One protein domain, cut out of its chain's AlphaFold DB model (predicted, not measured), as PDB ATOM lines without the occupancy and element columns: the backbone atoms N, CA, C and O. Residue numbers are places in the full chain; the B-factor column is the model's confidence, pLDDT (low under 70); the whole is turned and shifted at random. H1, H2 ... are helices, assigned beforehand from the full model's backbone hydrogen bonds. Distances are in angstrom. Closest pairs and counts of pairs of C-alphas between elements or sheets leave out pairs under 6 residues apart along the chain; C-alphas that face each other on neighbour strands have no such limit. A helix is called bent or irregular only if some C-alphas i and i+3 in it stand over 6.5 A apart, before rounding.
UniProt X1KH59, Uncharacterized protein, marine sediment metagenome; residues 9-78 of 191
ATOM      1  N   SER A   9      28.727 -27.018  12.564       87.81
ATOM      2  CA  SER A   9      28.404 -28.306  11.932       87.81
ATOM      3  C   SER A   9      28.655 -29.462  12.912       87.81
ATOM      4  O   SER A   9      29.633 -29.401  13.662       87.81
ATOM      5  N   GLY A  10      27.887 -30.551  12.823       88.56
ATOM      6  CA  GLY A  10      28.029 -31.703  13.726       88.56
ATOM      7  C   GLY A  10      29.452 -32.275  13.806       88.56
ATOM      8  O   GLY A  10      29.926 -32.585  14.893       88.56
ATOM      9  N   VAL A  11      30.183 -32.322  12.686       84.94
ATOM     10  CA  VAL A  11      31.575 -32.816  12.649       84.94
ATOM     11  C   VAL A  11      32.514 -31.941  13.488       84.94
ATOM     12  O   VAL A  11      33.348 -32.453  14.228       84.94
ATOM     13  N   HIS A  12      32.375 -30.619  13.390       85.19
ATOM     14  CA  HIS A  12      33.191 -29.683  14.165       85.19
ATOM     15  C   HIS A  12      32.811 -29.701  15.649       85.19
ATOM     16  O   HIS A  12      33.701 -29.664  16.491       85.19
ATOM     17  N   TYR A  13      31.521 -29.843  15.975       90.69
ATOM     18  CA  TYR A  13      31.076 -29.983  17.362       90.69
ATOM     19  C   TYR A  13      31.704 -31.205  18.044       90.69
ATOM     20  O   TYR A  13      32.262 -31.072  19.127       90.69
ATOM     21  N   GLN A  14      31.703 -32.370  17.383       89.81
ATOM     22  CA  GLN A  14      32.308 -33.589  17.939       89.81
ATOM     23  C   GLN A  14      33.809 -33.425  18.222       89.81
ATOM     24  O   GLN A  14      34.304 -33.903  19.238       89.81
ATOM     25  N   LYS A  15      34.535 -32.697  17.364       89.25
ATOM     26  CA  LYS A  15      35.960 -32.398  17.580       89.25
ATOM     27  C   LYS A  15      36.186 -31.459  18.766       89.25
ATOM     28  O   LYS A  15      37.086 -31.699  19.560       89.25
ATOM     29  N   ILE A  16      35.370 -30.409  18.884       88.25
ATOM     30  CA  ILE A  16      35.440 -29.460  20.004       88.25
ATOM     31  C   ILE A  16      35.119 -30.176  21.317       88.25
ATOM     32  O   ILE A  16      35.829 -29.989  22.298       88.25
ATOM     33  N   LYS A  17      34.098 -31.040  21.320       92.44
ATOM     34  CA  LYS A  17      33.736 -31.839  22.491       92.44
ATOM     35  C   LYS A  17      34.873 -32.777  22.905       92.44
ATOM     36  O   LYS A  17      35.276 -32.747  24.055       92.44
ATOM     37  N   ALA A  18      35.463 -33.515  21.963       91.19
ATOM     38  CA  ALA A  18      36.597 -34.391  22.262       91.19
ATOM     39  C   ALA A  18      37.800 -33.633  22.859       91.19
ATOM     40  O   ALA A  18      38.465 -34.147  23.752       91.19
ATOM     41  N   LEU A  19      38.067 -32.405  22.398       88.56
ATOM     42  CA  LEU A  19      39.114 -31.543  22.964       88.56
ATOM     43  C   LEU A  19      38.763 -31.045  24.373       88.56
ATOM     44  O   LEU A  19      39.630 -31.016  25.245       88.56
ATOM     45  N   SER A  20      37.503 -30.677  24.600       94.88
ATOM     46  CA  SER A  20      36.983 -30.291  25.915       94.88
ATOM     47  C   SER A  20      37.131 -31.446  26.911       94.88
ATOM     48  O   SER A  20      37.764 -31.271  27.951       94.88
ATOM     49  N   ASP A  21      36.699 -32.648  26.526       94.00
ATOM     50  CA  ASP A  21      36.816 -33.869  27.331       94.00
ATOM     51  C   ASP A  21      38.289 -34.222  27.618       94.00
ATOM     52  O   ASP A  21      38.646 -34.575  28.740       94.00
ATOM     53  N   GLN A  22      39.174 -34.084  26.623       90.31
ATOM     54  CA  GLN A  22      40.604 -34.379  26.766       90.31
ATOM     55  C   GLN A  22      41.330 -33.397  27.697       90.31
ATOM     56  O   GLN A  22      42.259 -33.785  28.405       90.31
ATOM     57  N   THR A  23      40.948 -32.121  27.665       90.69
ATOM     58  CA  THR A  23      41.582 -31.064  28.468       90.69
ATOM     59  C   THR A  23      40.944 -30.898  29.843       90.69
ATOM     60  O   THR A  23      41.517 -30.219  30.693       90.69
ATOM     61  N   GLY A  24      39.774 -31.504  30.072       95.44
ATOM     62  CA  GLY A  24      38.975 -31.288  31.276       95.44
ATOM     63  C   GLY A  24      38.466 -29.849  31.406       95.44
ATOM     64  O   GLY A  24      38.172 -29.409  32.514       95.44
ATOM     65  N   THR A  25      38.404 -29.100  30.299       93.69
ATOM     66  CA  THR A  25      37.894 -27.721  30.275       93.69
ATOM     67  C   THR A  25      36.451 -27.693  29.805       93.69
ATOM     68  O   THR A  25      35.995 -28.605  29.115       93.69
ATOM     69  N   SER A  26      35.718 -26.636  30.154       95.31
ATOM     70  CA  SER A  26      34.353 -26.469  29.657       95.31
ATOM     71  C   SER A  26      34.341 -26.249  28.141       95.31
ATOM     72  O   SER A  26      35.254 -25.646  27.571       95.31
ATOM     73  N   LEU A  27      33.257 -26.661  27.476       88.88
ATOM     74  CA  LEU A  27      33.111 -26.492  26.026       88.88
ATOM     75  C   LEU A  27      33.230 -25.014  25.611       88.88
ATOM     76  O   LEU A  27      33.767 -24.702  24.550       88.88
ATOM     77  N   LYS A  28      32.796 -24.092  26.482       88.44
ATOM     78  CA  LYS A  28      32.975 -22.645  26.316       88.44
ATOM     79  C   LYS A  28      34.449 -22.243  26.309       88.44
ATOM     80  O   LYS A  28      34.872 -21.516  25.415       88.44
ATOM     81  N   GLU A  29      35.213 -22.670  27.308       86.69
ATOM     82  CA  GLU A  29      36.637 -22.340  27.413       86.69
ATOM     83  C   GLU A  29      37.418 -22.936  26.251       86.69
ATOM     84  O   GLU A  29      38.211 -22.230  25.638       86.69
ATOM     85  N   THR A  30      37.125 -24.184  25.873       89.12
ATOM     86  CA  THR A  30      37.729 -24.813  24.693       89.12
ATOM     87  C   THR A  30      37.467 -23.986  23.435       89.12
ATOM     88  O   THR A  30      38.390 -23.704  22.674       89.12
ATOM     89  N   VAL A  31      36.221 -23.553  23.214       87.81
ATOM     90  CA  VAL A  31      35.867 -22.712  22.062       87.81
ATOM     91  C   VAL A  31      36.601 -21.371  22.114       87.81
ATOM     92  O   VAL A  31      37.187 -20.970  21.110       87.81
ATOM     93  N   ASN A  32      36.629 -20.700  23.265       86.06
ATOM     94  CA  ASN A  32      37.328 -19.422  23.425       86.06
ATOM     95  C   ASN A  32      38.835 -19.544  23.157       86.06
ATOM     96  O   ASN A  32      39.395 -18.700  22.456       86.06
ATOM     97  N   THR A  33      39.475 -20.607  23.647       86.81
ATOM     98  CA  THR A  33      40.893 -20.893  23.395       86.81
ATOM     99  C   THR A  33      41.150 -21.145  21.913       86.81
ATOM    100  O   THR A  33      42.042 -20.526  21.339       86.81
ATOM    101  N   LEU A  34      40.320 -21.960  21.253       85.12
ATOM    102  CA  LEU A  34      40.437 -22.213  19.813       85.12
ATOM    103  C   LEU A  34      40.280 -20.932  18.981       85.12
ATOM    104  O   LEU A  34      40.984 -20.750  17.987       85.12
ATOM    105  N   PHE A  35      39.379 -20.031  19.381       84.69
ATOM    106  CA  PHE A  35      39.239 -18.728  18.733       84.69
ATOM    107  C   PHE A  35      40.467 -17.839  18.950       84.69
ATOM    108  O   PHE A  35      40.916 -17.201  17.997       84.69
ATOM    109  N   ALA A  36      41.021 -17.805  20.164       82.00
ATOM    110  CA  ALA A  36      42.211 -17.018  20.477       82.00
ATOM    111  C   ALA A  36      43.445 -17.511  19.699       82.00
ATOM    112  O   ALA A  36      44.126 -16.712  19.055       82.00
ATOM    113  N   GLU A  37      43.685 -18.824  19.684       81.06
ATOM    114  CA  GLU A  37      44.791 -19.446  18.947       81.06
ATOM    115  C   GLU A  37      44.633 -19.281  17.431       81.06
ATOM    116  O   GLU A  37      45.585 -18.935  16.729       81.06
ATOM    117  N   GLY A  38      43.414 -19.465  16.911       79.69
ATOM    118  CA  GLY A  38      43.119 -19.259  15.495       79.69
ATOM    119  C   GLY A  38      43.404 -17.828  15.031       79.69
ATOM    120  O   GLY A  38      43.844 -17.621  13.897       79.69
ATOM    121  N   LEU A  39      43.206 -16.839  15.908       73.69
ATOM    122  CA  LEU A  39      43.481 -15.438  15.607       73.69
ATOM    123  C   LEU A  39      44.982 -15.146  15.498       73.69
ATOM    124  O   LEU A  39      45.395 -14.444  14.574       73.69
ATOM    125  N   ASP A  40      45.796 -15.706  16.397       69.44
ATOM    126  CA  ASP A  40      47.254 -15.533  16.366       69.44
ATOM    127  C   ASP A  40      47.868 -16.212  15.129       69.44
ATOM    128  O   ASP A  40      48.706 -15.638  14.428       69.44
ATOM    129  N   VAL A  41      47.369 -17.400  14.768       69.50
ATOM    130  CA  VAL A  41      47.762 -18.074  13.521       69.50
ATOM    131  C   VAL A  41      47.373 -17.242  12.298       69.50
ATOM    132  O   VAL A  41      48.185 -17.100  11.384       69.50
ATOM    133  N   ALA A  42      46.176 -16.644  12.269       65.88
ATOM    134  CA  ALA A  42      45.756 -15.767  11.175       65.88
ATOM    135  C   ALA A  42      46.623 -14.496  11.075       65.88
ATOM    136  O   ALA A  42      46.985 -14.070   9.976       65.88
ATOM    137  N   GLU A  43      47.006 -13.913  12.211       67.69
ATOM    138  CA  GLU A  43      47.876 -12.738  12.265       67.69
ATOM    139  C   GLU A  43      49.300 -13.054  11.781       67.69
ATOM    140  O   GLU A  43      49.878 -12.306  10.982       67.69
ATOM    141  N   ASN A  44      49.852 -14.198  12.186       66.31
ATOM    142  CA  ASN A  44      51.175 -14.640  11.752       66.31
ATOM    143  C   ASN A  44      51.181 -15.135  10.296       66.31
ATOM    144  O   ASN A  44      52.134 -14.857   9.565       66.31
ATOM    145  N   ALA A  45      50.099 -15.759   9.820       62.88
ATOM    146  CA  ALA A  45      49.913 -16.072   8.403       62.88
ATOM    147  C   ALA A  45      49.902 -14.795   7.547       62.88
ATOM    148  O   ALA A  45      50.537 -14.757   6.493       62.88
ATOM    149  N   GLY A  46      49.284 -13.714   8.037       57.69
ATOM    150  CA  GLY A  46      49.366 -12.390   7.415       57.69
ATOM    151  C   GLY A  46      50.811 -11.915   7.221       57.69
ATOM    152  O   GLY A  46      51.157 -11.433   6.146       57.69
ATOM    153  N   LYS A  47      51.694 -12.124   8.207       60.25
ATOM    154  CA  LYS A  47      53.121 -11.756   8.104       60.25
ATOM    155  C   LYS A  47      53.881 -12.599   7.073       60.25
ATOM    156  O   LYS A  47      54.740 -12.068   6.378       60.25
ATOM    157  N   VAL A  48      53.560 -13.888   6.928       55.84
ATOM    158  CA  VAL A  48      54.193 -14.776   5.928       55.84
ATOM    159  C   VAL A  48      53.727 -14.448   4.501       55.84
ATOM    160  O   VAL A  48      54.518 -14.512   3.558       55.84
ATOM    161  N   ILE A  49      52.475 -14.007   4.343       54.81
ATOM    162  CA  ILE A  49      51.894 -13.576   3.060       54.81
ATOM    163  C   ILE A  49      52.468 -12.217   2.591       54.81
ATOM    164  O   ILE A  49      52.306 -11.848   1.428       54.81
ATOM    165  N   ALA A  50      53.244 -11.506   3.421       52.03
ATOM    166  CA  ALA A  50      53.864 -10.210   3.101       52.03
ATOM    167  C   ALA A  50      54.867 -10.215   1.923       52.03
ATOM    168  O   ALA A  50      55.348  -9.155   1.529       52.03
ATOM    169  N   LYS A  51      55.155 -11.371   1.311       65.00
ATOM    170  CA  LYS A  51      55.858 -11.451   0.016       65.00
ATOM    171  C   LYS A  51      54.962 -11.117  -1.189       65.00
ATOM    172  O   LYS A  51      55.471 -11.013  -2.299       65.00
ATOM    173  N   ASN A  52      53.652 -10.935  -0.983       69.06
ATOM    174  CA  ASN A  52      52.697 -10.515  -2.007       69.06
ATOM    175  C   ASN A  52      51.797  -9.372  -1.466       69.06
ATOM    176  O   ASN A  52      50.841  -9.633  -0.728       69.06
ATOM    177  N   PRO A  53      52.104  -8.098  -1.782       67.19
ATOM    178  CA  PRO A  53      51.495  -6.934  -1.128       67.19
ATOM    179  C   PRO A  53      49.987  -6.787  -1.390       67.19
ATOM    180  O   PRO A  53      49.266  -6.274  -0.533       67.19
ATOM    181  N   GLU A  54      49.481  -7.285  -2.521       72.75
ATOM    182  CA  GLU A  54      48.045  -7.251  -2.832       72.75
ATOM    183  C   GLU A  54      47.249  -8.266  -1.997       72.75
ATOM    184  O   GLU A  54      46.167  -7.958  -1.488       72.75
ATOM    185  N   ALA A  55      47.809  -9.463  -1.787       65.38
ATOM    186  CA  ALA A  55      47.215 -10.475  -0.915       65.38
ATOM    187  C   ALA A  55      47.253 -10.033   0.556       65.38
ATOM    188  O   ALA A  55      46.276 -10.224   1.285       65.38
ATOM    189  N   LEU A  56      48.338  -9.372   0.973       67.06
ATOM    190  CA  LEU A  56      48.493  -8.819   2.317       67.06
ATOM    191  C   LEU A  56      47.405  -7.786   2.641       67.06
ATOM    192  O   LEU A  56      46.785  -7.880   3.696       67.06
ATOM    193  N   ALA A  57      47.128  -6.837   1.741       74.94
ATOM    194  CA  ALA A  57      46.126  -5.794   1.978       74.94
ATOM    195  C   ALA A  57      44.710  -6.371   2.154       74.94
ATOM    196  O   ALA A  57      43.935  -5.897   2.987       74.94
ATOM    197  N   LYS A  58      44.378  -7.431   1.406       73.56
ATOM    198  CA  LYS A  58      43.098  -8.133   1.545       73.56
ATOM    199  C   LYS A  58      43.015  -8.893   2.870       73.56
ATOM    200  O   LYS A  58      42.045  -8.717   3.600       73.56
ATOM    201  N   VAL A  59      44.057  -9.652   3.218       68.12
ATOM    202  CA  VAL A  59      44.123 -10.391   4.489       68.12
ATOM    203  C   VAL A  59      44.101  -9.439   5.684       68.12
ATOM    204  O   VAL A  59      43.365  -9.687   6.627       68.12
ATOM    205  N   GLN A  60      44.826  -8.318   5.646       74.19
ATOM    206  CA  GLN A  60      44.812  -7.313   6.715       74.19
ATOM    207  C   GLN A  60      43.443  -6.644   6.865       74.19
ATOM    208  O   GLN A  60      42.992  -6.424   7.987       74.19
ATOM    209  N   LYS A  61      42.753  -6.352   5.757       78.75
ATOM    210  CA  LYS A  61      41.393  -5.798   5.784       78.75
ATOM    211  C   LYS A  61      40.385  -6.790   6.365       78.75
ATOM    212  O   LYS A  61      39.507  -6.386   7.126       78.75
ATOM    213  N   ASP A  62      40.512  -8.068   6.025       70.94
ATOM    214  CA  ASP A  62      39.649  -9.123   6.557       70.94
ATOM    215  C   ASP A  62      39.973  -9.406   8.037       70.94
ATOM    216  O   ASP A  62      39.059  -9.534   8.848       70.94
ATOM    217  N   LEU A  63      41.251  -9.375   8.428       70.69
ATOM    218  CA  LEU A  63      41.699  -9.490   9.820       70.69
ATOM    219  C   LEU A  63      41.211  -8.314  10.677       70.69
ATOM    220  O   LEU A  63      40.748  -8.528  11.792       70.69
ATOM    221  N   ALA A  64      41.254  -7.083  10.159       75.25
ATOM    222  CA  ALA A  64      40.739  -5.902  10.853       75.25
ATOM    223  C   ALA A  64      39.228  -6.009  11.113       75.25
ATOM    224  O   ALA A  64      38.779  -5.739  12.221       75.25
ATOM    225  N   LYS A  65      38.457  -6.493  10.132       72.19
ATOM    226  CA  LYS A  65      37.017  -6.749  10.304       72.19
ATOM    227  C   LYS A  65      36.731  -7.867  11.302       72.19
ATOM    228  O   LYS A  65      35.768  -7.775  12.056       72.19
ATOM    229  N   MET A  66      37.554  -8.918  11.316       63.66
ATOM    230  CA  MET A  66      37.443  -9.982  12.316       63.66
ATOM    231  C   MET A  66      37.760  -9.460  13.721       63.66
ATOM    232  O   MET A  66      37.020  -9.776  14.643       63.66
ATOM    233  N   LYS A  67      38.788  -8.615  13.879       74.50
ATOM    234  CA  LYS A  67      39.132  -7.974  15.160       74.50
ATOM    235  C   LYS A  67      38.044  -7.017  15.647       74.50
ATOM    236  O   LYS A  67      37.739  -7.012  16.830       74.50
ATOM    237  N   GLU A  68      37.422  -6.254  14.749       70.44
ATOM    238  CA  GLU A  68      36.290  -5.379  15.085       70.44
ATOM    239  C   GLU A  68      35.067  -6.195  15.536       70.44
ATOM    240  O   GLU A  68      34.475  -5.905  16.574       70.44
ATOM    241  N   GLY A  69      34.750  -7.288  14.829       68.25
ATOM    242  CA  GLY A  69      33.713  -8.230  15.258       68.25
ATOM    243  C   GLY A  69      34.052  -8.940  16.574       68.25
ATOM    244  O   GLY A  69      33.169  -9.175  17.388       68.25
ATOM    245  N   GLN A  70      35.327  -9.249  16.814       64.75
ATOM    246  CA  GLN A  70      35.786  -9.887  18.045       64.75
ATOM    247  C   GLN A  70      35.748  -8.930  19.236       64.75
ATOM    248  O   GLN A  70      35.382  -9.365  20.319       64.75
ATOM    249  N   ALA A  71      36.097  -7.655  19.060       66.62
ATOM    250  CA  ALA A  71      35.976  -6.651  20.111       66.62
ATOM    251  C   ALA A  71      34.506  -6.462  20.517       66.62
ATOM    252  O   ALA A  71      34.221  -6.457  21.708       66.62
ATOM    253  N   ASP A  72      33.570  -6.437  19.556       67.06
ATOM    254  CA  ASP A  72      32.126  -6.436  19.855       67.06
ATOM    255  C   ASP A  72      31.691  -7.715  20.588       67.06
ATOM    256  O   ASP A  72      30.878  -7.668  21.506       67.06
ATOM    257  N   ILE A  73      32.246  -8.875  20.222       55.91
ATOM    258  CA  ILE A  73      31.951 -10.144  20.899       55.91
ATOM    259  C   ILE A  73      32.540 -10.167  22.320       55.91
ATOM    260  O   ILE A  73      31.832 -10.551  23.243       55.91
ATOM    261  N   LEU A  74      33.791  -9.743  22.516       54.03
ATOM    262  CA  LEU A  74      34.495  -9.749  23.805       54.03
ATOM    263  C   LEU A  74      33.925  -8.719  24.788       54.03
ATOM    264  O   LEU A  74      33.687  -9.074  25.938       54.03
ATOM    265  N   ASP A  75      33.614  -7.504  24.332       63.44
ATOM    266  CA  ASP A  75      32.928  -6.468  25.129       63.44
ATOM    267  C   ASP A  75      31.522  -6.932  25.558       63.44
ATOM    268  O   ASP A  75      31.014  -6.584  26.621       63.44
ATOM    269  N   ARG A  76      30.902  -7.826  24.772       54.84
ATOM    270  CA  ARG A  76      29.627  -8.485  25.111       54.84
ATOM    271  C   ARG A  76      29.778  -9.774  25.926       54.84
ATOM    272  O   ARG A  76      28.753 -10.326  26.330       54.84
ATOM    273  N   LEU A  77      31.000 -10.271  26.141       47.22
ATOM    274  CA  LEU A  77      31.294 -11.505  26.883       47.22
ATOM    275  C   LEU A  77      31.706 -11.258  28.347       47.22
ATOM    276  O   LEU A  77      31.672 -12.209  29.134       47.22
ATOM    277  N   GLU A  78      32.044 -10.025  28.744       45.44
ATOM    278  CA  GLU A  78      32.234  -9.680  30.159       45.44
ATOM    279  C   GLU A  78      30.900  -9.840  30.918       45.44
ATOM    280  O   GLU A  78      29.946  -9.088  30.729       45.44
TER     281      GLU A  78
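AT A GLANCE: This is residues 9 to 78 of the 191 residues of an uncharacterized protein of marine sediment metagenome (UniProt X1KH59). What shape do these atoms make? Two long helices, H2 and H3, form a hairpin that opens as a narrow V from the link between them, and a shorter helix, H1, is set crosswise at the far end of H2. At the open end, residues 71 to 78 stick out, with 71 to 75 belonging to H3. What is it built of, and how large is it? The printed part has 70 residues, with three named helices in the order H1, H2, H3 and no named strand, and the class is all helix. It is loose, with a radius of gyration of the C-alphas of 14.9 A, and elongated, spanning 42 by 26 by 20 A.

IN THESE COORDINATES: Where does the first helix lie? H1, residues 10 to 23, runs 20.0 A from C-alpha 10 at (28.029, -31.703, 13.726). Where are the long ones? H2, residues 27 to 51, measures 37.7 A and is only just irregular: C-alphas 48 and 51 are 7.0 A apart. H3, residues 53 to 75, measures 32.2 A and ends with C-alpha 75 at (32.928, -6.468, 25.129).

HOW THE PARTS SIT: How does H1 stand to the others? With residues 16 to 20 alone it touches residues 27 to 31 of H2, about perpendicular at 74 degrees; the closest C-alphas, of Ser 20 and Leu 27, are 5.4 A apart. H1 and H3 are apart. How do H2 and H3 meet? This helical hairpin has a shallow tilt of 23 degrees, opposite ways. Residues 42 to 50 of H2 alone touch residues 55 to 63 of H3, and the closest C-alphas, of Ala 50 and Leu 56, are 5.6 A apart. What do the backbones show? Every O i to N i+4 pair is within hydrogen-bond range in H1 and H3, and 20 of 21 are in H2.

THE WHOLE: How far does it reach? The two C-alphas farthest apart, of Gly 24 and Glu 54, are 42.7 A apart. Is it continuous? The printed part has no cut, and both links, H1 to H2 and H2 to H3, are tight. Where is confidence low? The mean pLDDT of the printed part is 75.4, and 28 residues are under 70, among them residues 40 to 53 and 69 to 78.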